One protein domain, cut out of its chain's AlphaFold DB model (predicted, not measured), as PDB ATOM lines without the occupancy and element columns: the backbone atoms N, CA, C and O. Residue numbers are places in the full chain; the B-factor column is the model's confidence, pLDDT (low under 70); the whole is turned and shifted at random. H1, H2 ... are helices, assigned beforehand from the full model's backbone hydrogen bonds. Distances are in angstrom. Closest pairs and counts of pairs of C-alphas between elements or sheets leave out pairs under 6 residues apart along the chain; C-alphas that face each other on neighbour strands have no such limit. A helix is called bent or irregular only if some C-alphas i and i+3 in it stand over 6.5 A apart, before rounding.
ATOM      1  N   THR A   2     -49.377 -33.189   1.747       75.06
ATOM      2  CA  THR A   2     -49.254 -32.966   3.208       75.06
ATOM      3  C   THR A   2     -48.444 -31.722   3.591       75.06
ATOM      4  O   THR A   2     -48.858 -30.988   4.480       75.06
ATOM      5  N   ALA A   3     -47.346 -31.430   2.889       74.62
ATOM      6  CA  ALA A   3     -46.520 -30.251   3.163       74.62
ATOM      7  C   ALA A   3     -47.268 -28.923   2.962       74.62
ATOM      8  O   ALA A   3     -47.169 -28.031   3.794       74.62
ATOM      9  N   ALA A   4     -48.076 -28.812   1.903       77.31
ATOM     10  CA  ALA A   4     -48.868 -27.609   1.646       77.31
ATOM     11  C   ALA A   4     -49.904 -27.365   2.755       77.31
ATOM     12  O   ALA A   4     -50.062 -26.238   3.214       77.31
ATOM     13  N   LEU A   5     -50.553 -28.431   3.237       82.19
ATOM     14  CA  LEU A   5     -51.472 -28.359   4.375       82.19
ATOM     15  C   LEU A   5     -50.740 -27.979   5.669       82.19
ATOM     16  O   LEU A   5     -51.226 -27.133   6.410       82.19
ATOM     17  N   GLY A   6     -49.555 -28.545   5.917       81.81
ATOM     18  CA  GLY A   6     -48.725 -28.195   7.073       81.81
ATOM     19  C   GLY A   6     -48.308 -26.722   7.078       81.81
ATOM     20  O   GLY A   6     -48.465 -26.046   8.091       81.81
ATOM     21  N   VAL A   7     -47.859 -26.203   5.931       84.25
ATOM     22  CA  VAL A   7     -47.503 -24.783   5.763       84.25
ATOM     23  C   VAL A   7     -48.730 -23.884   5.917       84.25
ATOM     24  O   VAL A   7     -48.639 -22.843   6.560       84.25
ATOM     25  N   MET A   8     -49.892 -24.291   5.395       86.00
ATOM     26  CA  MET A   8     -51.139 -23.537   5.551       86.00
ATOM     27  C   MET A   8     -51.578 -23.460   7.018       86.00
ATOM     28  O   MET A   8     -51.947 -22.386   7.489       86.00
ATOM     29  N   ILE A   9     -51.502 -24.573   7.752       88.06
ATOM     30  CA  ILE A   9     -51.812 -24.611   9.186       88.06
ATOM     31  C   ILE A   9     -50.824 -23.726   9.953       88.06
ATOM     32  O   ILE A   9     -51.254 -22.870  10.720       88.06
ATOM     33  N   ALA A  10     -49.517 -23.866   9.709       84.44
ATOM     34  CA  ALA A  10     -48.500 -23.026  10.340       84.44
ATOM     35  C   ALA A  10     -48.752 -21.533  10.074       84.44
ATOM     36  O   ALA A  10     -48.753 -20.734  11.009       84.44
ATOM     37  N   ALA A  11     -49.052 -21.164   8.826       85.31
ATOM     38  CA  ALA A  11     -49.393 -19.796   8.459       85.31
ATOM     39  C   ALA A  11     -50.623 -19.290   9.226       85.31
ATOM     40  O   ALA A  11     -50.602 -18.164   9.711       85.31
ATOM     41  N   LEU A  12     -51.656 -20.116   9.403       88.25
ATOM     42  CA  LEU A  12     -52.868 -19.732  10.130       88.25
ATOM     43  C   LEU A  12     -52.599 -19.398  11.607       88.25
ATOM     44  O   LEU A  12     -53.238 -18.505  12.155       88.25
ATOM     45  N   PHE A  13     -51.658 -20.100  12.245       89.50
ATOM     46  CA  PHE A  13     -51.287 -19.868  13.645       89.50
ATOM     47  C   PHE A  13     -50.271 -18.730  13.816       89.50
ATOM     48  O   PHE A  13     -50.390 -17.937  14.747       89.50
ATOM     49  N   ILE A  14     -49.284 -18.620  12.923       85.25
ATOM     50  CA  ILE A  14     -48.213 -17.614  13.014       85.25
ATOM     51  C   ILE A  14     -48.641 -16.244  12.474       85.25
ATOM     52  O   ILE A  14     -48.255 -15.225  13.051       85.25
ATOM     53  N   ALA A  15     -49.461 -16.181  11.418       83.44
ATOM     54  CA  ALA A  15     -49.927 -14.919  10.839       83.44
ATOM     55  C   ALA A  15     -50.597 -13.974  11.858       83.44
ATOM     56  O   ALA A  15     -50.195 -12.812  11.907       83.44
ATOM     57  N   PRO A  16     -51.554 -14.408  12.707       82.62
ATOM     58  CA  PRO A  16     -52.161 -13.512  13.691       82.62
ATOM     59  C   PRO A  16     -51.146 -12.999  14.721       82.62
ATOM     60  O   PRO A  16     -51.208 -11.832  15.095       82.62
ATOM     61  N   ILE A  17     -50.169 -13.815  15.127       83.50
ATOM     62  CA  ILE A  17     -49.107 -13.402  16.057       83.50
ATOM     63  C   ILE A  17     -48.233 -12.313  15.420       83.50
ATOM     64  O   ILE A  17     -47.950 -11.296  16.058       83.50
ATOM     65  N   GLY A  18     -47.855 -12.494  14.149       77.56
ATOM     66  CA  GLY A  18     -47.087 -11.509  13.384       77.56
ATOM     67  C   GLY A  18     -47.844 -10.195  13.177       77.56
ATOM     68  O   GLY A  18     -47.270  -9.123  13.366       77.56
ATOM     69  N   ILE A  19     -49.143 -10.265  12.868       79.06
ATOM     70  CA  ILE A  19     -50.014  -9.089  12.710       79.06
ATOM     71  C   ILE A  19     -50.149  -8.324  14.032       79.06
ATOM     72  O   ILE A  19     -50.087  -7.098  14.029       79.06
ATOM     73  N   VAL A  20     -50.293  -9.020  15.164       81.31
ATOM     74  CA  VAL A  20     -50.376  -8.381  16.488       81.31
ATOM     75  C   VAL A  20     -49.054  -7.710  16.877       81.31
ATOM     76  O   VAL A  20     -49.081  -6.606  17.413       81.31
ATOM     77  N   HIS A  21     -47.905  -8.335  16.596       74.06
ATOM     78  CA  HIS A  21     -46.595  -7.785  16.970       74.06
ATOM     79  C   HIS A  21     -46.127  -6.626  16.083       74.06
ATOM     80  O   HIS A  21     -45.553  -5.667  16.591       74.06
ATOM     81  N   ALA A  22     -46.334  -6.709  14.769       69.31
ATOM     82  CA  ALA A  22     -45.786  -5.737  13.820       69.31
ATOM     83  C   ALA A  22     -46.847  -4.800  13.207       69.31
ATOM     84  O   ALA A  22     -46.499  -3.834  12.524       69.31
ATOM     85  N   GLY A  23     -48.136  -5.031  13.471       71.75
ATOM     86  CA  GLY A  23     -49.232  -4.149  13.065       71.75
ATOM     87  C   GLY A  23     -49.342  -3.944  11.550       71.75
ATOM     88  O   GLY A  23     -48.915  -4.768  10.740       71.75
ATOM     89  N   ALA A  24     -49.901  -2.799  11.146       65.81
ATOM     90  CA  ALA A  24     -50.063  -2.424   9.737       65.81
ATOM     91  C   ALA A  24     -48.733  -2.172   8.996       65.81
ATOM     92  O   ALA A  24     -48.735  -2.072   7.771       65.81
ATOM     93  N   ALA A  25     -47.595  -2.112   9.701       63.09
ATOM     94  CA  ALA A  25     -46.281  -1.932   9.082       63.09
ATOM     95  C   ALA A  25     -45.886  -3.122   8.184       63.09
ATOM     96  O   ALA A  25     -45.204  -2.928   7.176       63.09
ATOM     97  N   LEU A  26     -46.380  -4.334   8.478       60.03
ATOM     98  CA  LEU A  26     -46.215  -5.511   7.608       60.03
ATOM     99  C   LEU A  26     -47.001  -5.413   6.296       60.03
ATOM    100  O   LEU A  26     -46.621  -6.031   5.305       60.03
ATOM    101  N   LEU A  27     -48.091  -4.642   6.285       65.56
ATOM    102  CA  LEU A  27     -48.960  -4.450   5.120       65.56
ATOM    103  C   LEU A  27     -48.528  -3.257   4.260       65.56
ATOM    104  O   LEU A  27     -49.230  -2.893   3.316       65.56
ATOM    105  N   THR A  28     -47.375  -2.651   4.558       72.19
ATOM    106  CA  THR A  28     -46.818  -1.597   3.712       72.19
ATOM    107  C   THR A  28     -46.539  -2.184   2.322       72.19
ATOM    108  O   THR A  28     -45.786  -3.157   2.221       72.19
ATOM    109  N   PRO A  29     -47.084  -1.608   1.233       75.94
ATOM    110  CA  PRO A  29     -46.927  -2.158  -0.117       75.94
ATOM    111  C   PRO A  29     -45.467  -2.343  -0.554       75.94
ATOM    112  O   PRO A  29     -45.178  -3.181  -1.401       75.94
ATOM    113  N   SER A  30     -44.537  -1.590   0.042       80.31
ATOM    114  CA  SER A  30     -43.096  -1.693  -0.202       80.31
ATOM    115  C   SER A  30     -42.440  -2.935   0.409       80.31
ATOM    116  O   SER A  30     -41.419  -3.385  -0.107       80.31
ATOM    117  N   LEU A  31     -43.001  -3.510   1.480       80.75
ATOM    118  CA  LEU A  31     -42.468  -4.719   2.115       80.75
ATOM    119  C   LEU A  31     -42.928  -5.999   1.417       80.75
ATOM    120  O   LEU A  31     -42.209  -6.993   1.461       80.75
ATOM    121  N   ILE A  32     -44.090  -5.982   0.757       82.69
ATOM    122  CA  ILE A  32     -44.670  -7.171   0.114       82.69
ATOM    123  C   ILE A  32     -43.701  -7.821  -0.895       82.69
ATOM    124  O   ILE A  32     -43.489  -9.030  -0.793       82.69
ATOM    125  N   PRO A  33     -43.045  -7.084  -1.817       87.06
ATOM    126  CA  PRO A  33     -42.090  -7.682  -2.750       87.06
ATOM    127  C   PRO A  33     -40.891  -8.327  -2.047       87.06
ATOM    128  O   PRO A  33     -40.456  -9.409  -2.434       87.06
ATOM    129  N   ILE A  34     -40.376  -7.685  -0.993       87.69
ATOM    130  CA  ILE A  34     -39.236  -8.189  -0.214       87.69
ATOM    131  C   ILE A  34     -39.642  -9.448   0.552       87.69
ATOM    132  O   ILE A  34     -38.928 -10.446   0.506       87.69
ATOM    133  N   ALA A  35     -40.808  -9.436   1.202       85.12
ATOM    134  CA  ALA A  35     -41.346 -10.581   1.927       85.12
ATOM    135  C   ALA A  35     -41.565 -11.788   1.002       85.12
ATOM    136  O   ALA A  35     -41.196 -12.907   1.355       85.12
ATOM    137  N   ILE A  36     -42.089 -11.558  -0.208       86.75
ATOM    138  CA  ILE A  36     -42.214 -12.597  -1.238       86.75
ATOM    139  C   ILE A  36     -40.830 -13.111  -1.649       86.75
ATOM    140  O   ILE A  36     -40.624 -14.322  -1.704       86.75
ATOM    141  N   GLY A  37     -39.869 -12.216  -1.895       91.19
ATOM    142  CA  GLY A  37     -38.499 -12.588  -2.252       91.19
ATOM    143  C   GLY A  37     -37.839 -13.474  -1.193       91.19
ATOM    144  O   GLY A  37     -37.318 -14.538  -1.523       91.19
ATOM    145  N   VAL A  38     -37.926 -13.084   0.080       88.38
ATOM    146  CA  VAL A  38     -37.406 -13.860   1.216       88.38
ATOM    147  C   VAL A  38     -38.116 -15.210   1.333       88.38
ATOM    148  O   VAL A  38     -37.445 -16.231   1.458       88.38
ATOM    149  N   ALA A  39     -39.448 -15.253   1.229       86.88
ATOM    150  CA  ALA A  39     -40.211 -16.500   1.305       86.88
ATOM    151  C   ALA A  39     -39.831 -17.485   0.185       86.88
ATOM    152  O   ALA A  39     -39.692 -18.692   0.418       86.88
ATOM    153  N   ILE A  40     -39.621 -16.978  -1.032       89.88
ATOM    154  CA  ILE A  40     -39.211 -17.804  -2.166       89.88
ATOM    155  C   ILE A  40     -37.780 -18.302  -1.971       89.88
ATOM    156  O   ILE A  40     -37.548 -19.506  -2.038       89.88
ATOM    157  N   LEU A  41     -36.831 -17.400  -1.713       89.12
ATOM    158  CA  LEU A  41     -35.408 -17.733  -1.635       89.12
ATOM    159  C   LEU A  41     -35.064 -18.597  -0.414       89.12
ATOM    160  O   LEU A  41     -34.198 -19.459  -0.518       89.12
ATOM    161  N   SER A  42     -35.741 -18.391   0.720       86.06
ATOM    162  CA  SER A  42     -35.441 -19.084   1.980       86.06
ATOM    163  C   SER A  42     -36.228 -20.376   2.188       86.06
ATOM    164  O   SER A  42     -35.788 -21.212   2.971       86.06
ATOM    165  N   THR A  43     -37.391 -20.549   1.551       84.06
ATOM    166  CA  THR A  43     -38.250 -21.722   1.795       84.06
ATOM    167  C   THR A  43     -38.676 -22.396   0.505       84.06
ATOM    168  O   THR A  43     -38.395 -23.576   0.333       84.06
ATOM    169  N   ALA A  44     -39.332 -21.686  -0.418       85.19
ATOM    170  CA  ALA A  44     -39.908 -22.346  -1.594       85.19
ATOM    171  C   ALA A  44     -38.832 -22.966  -2.499       85.19
ATOM    172  O   ALA A  44     -38.968 -24.110  -2.936       85.19
ATOM    173  N   LEU A  45     -37.754 -22.225  -2.757       87.44
ATOM    174  CA  LEU A  45     -36.630 -22.652  -3.584       87.44
ATOM    175  C   LEU A  45     -35.834 -23.790  -2.922       87.44
ATOM    176  O   LEU A  45     -35.722 -24.840  -3.560       87.44
ATOM    177  N   PRO A  46     -35.341 -23.665  -1.672       82.38
ATOM    178  CA  PRO A  46     -34.632 -24.760  -1.015       82.38
ATOM    179  C   PRO A  46     -35.512 -26.001  -0.871       82.38
ATOM    180  O   PRO A  46     -35.078 -27.065  -1.290       82.38
ATOM    181  N   TYR A  47     -36.772 -25.878  -0.445       82.06
ATOM    182  CA  TYR A  47     -37.684 -27.025  -0.335       82.06
ATOM    183  C   TYR A  47     -37.915 -27.734  -1.679       82.06
ATOM    184  O   TYR A  47     -37.988 -28.962  -1.763       82.06
ATOM    185  N   THR A  48     -38.002 -26.968  -2.769       82.62
ATOM    186  CA  THR A  48     -38.112 -27.547  -4.111       82.62
ATOM    187  C   THR A  48     -36.835 -28.293  -4.491       82.62
ATOM    188  O   THR A  48     -36.909 -29.422  -4.977       82.62
ATOM    189  N   LEU A  49     -35.662 -27.699  -4.239       82.06
ATOM    190  CA  LEU A  49     -34.374 -28.359  -4.460       82.06
ATOM    191  C   LEU A  49     -34.233 -29.622  -3.608       82.06
ATOM    192  O   LEU A  49     -33.730 -30.620  -4.116       82.06
ATOM    193  N   GLU A  50     -34.720 -29.621  -2.370       77.31
ATOM    194  CA  GLU A  50     -34.751 -30.793  -1.496       77.31
ATOM    195  C   GLU A  50     -35.605 -31.922  -2.081       77.31
ATOM    196  O   GLU A  50     -35.144 -33.059  -2.196       77.31
ATOM    197  N   MET A  51     -36.829 -31.619  -2.521       81.56
ATOM    198  CA  MET A  51     -37.701 -32.609  -3.163       81.56
ATOM    199  C   MET A  51     -37.093 -33.169  -4.457       81.56
ATOM    200  O   MET A  51     -37.205 -34.367  -4.731       81.56
ATOM    201  N   ILE A  52     -36.412 -32.333  -5.243       78.06
ATOM    202  CA  ILE A  52     -35.698 -32.774  -6.447       78.06
ATOM    203  C   ILE A  52     -34.473 -33.621  -6.068       78.06
ATOM    204  O   ILE A  52     -34.239 -34.670  -6.668       78.06
ATOM    205  N   ALA A  53     -33.713 -33.227  -5.050       76.00
ATOM    206  CA  ALA A  53     -32.553 -33.966  -4.568       76.00
ATOM    207  C   ALA A  53     -32.945 -35.363  -4.063       76.00
ATOM    208  O   ALA A  53     -32.286 -36.342  -4.416       76.00
ATOM    209  N   LEU A  54     -34.059 -35.486  -3.338       70.75
ATOM    210  CA  LEU A  54     -34.604 -36.761  -2.859       70.75
ATOM    211  C   LEU A  54     -34.994 -37.729  -3.986       70.75
ATOM    212  O   LEU A  54     -34.964 -38.940  -3.784       70.75
ATOM    213  N   THR A  55     -35.337 -37.223  -5.175       72.19
ATOM    214  CA  THR A  55     -35.634 -38.076  -6.342       72.19
ATOM    215  C   THR A  55     -34.387 -38.489  -7.130       72.19
ATOM    216  O   THR A  55     -34.452 -39.424  -7.926       72.19
ATOM    217  N   ARG A  56     -33.243 -37.821  -6.918       65.75
ATOM    218  CA  ARG A  56     -31.987 -38.035  -7.665       65.75
ATOM    219  C   ARG A  56     -30.858 -38.638  -6.821       65.75
ATOM    220  O   ARG A  56     -29.910 -39.168  -7.392       65.75
ATOM    221  N   MET A  57     -30.944 -38.576  -5.494       62.00
ATOM    222  CA  MET A  57     -29.959 -39.125  -4.559       62.00
ATOM    223  C   MET A  57     -30.586 -40.182  -3.641       62.00
ATOM    224  O   MET A  57     -31.757 -40.065  -3.279       62.00
TER     225      MET A  57
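What this domain is: This is residues 2 to 57 of the 118 residues of the protein "EamA family transporter" of Pseudomonas sp. GC01 (UniProt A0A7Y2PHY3). Two long helices, H1 then H2, form an open, flat U, with residues 28 to 30 at its turn and a gap between its limbs. The printed part has 56 residues, with two named helices, H1 then H2, that hold 52 of them, and no named strand; its class is all helix, and the whole is loose, with a radius of gyration of the C-alphas of 14.3 A and spans of 44 by 23 by 12 A.

How they stand to each other: H1, residues 2 to 27, is irregular, C-alphas 21 and 24 being 9.6 A apart, with a kink of 96 degrees near residue 21. H2, residues 31 to 56, was assigned as one helix by its hydrogen bonds but is bent, C-alphas 42 and 45 being 6.7 A apart; its arms H2a, residues 31 to 42, and H2b, residues 45 to 56, are near each other at a shallow tilt of 22 degrees. H1 and H2a are close but not clearly touching, the closest C-alphas, of Leu 26 and Ile 32, 7.8 A apart; they run opposite ways at a shallow tilt of 34 degrees, only just short of steep. H1 and H2b are apart. Every O i to N i+4 pair is within hydrogen-bond range in H2a and H2b, and 16 of 22 in H1.

Where its parts are: H1 spans 28.6 A from C-alpha 2 at (-49.254, -32.966, 3.208), H2a 16.0 A, and H2b 16.6 A to C-alpha 56 at (-31.987, -38.035, -7.665).

The domain as a whole: The farthest C-alphas, of Ala 24 and Met 57, are 44.2 A apart. The printed part has no cut, and the link is tight. pLDDT is under 70 at residues 22, 24 to 27 and 56 to 57.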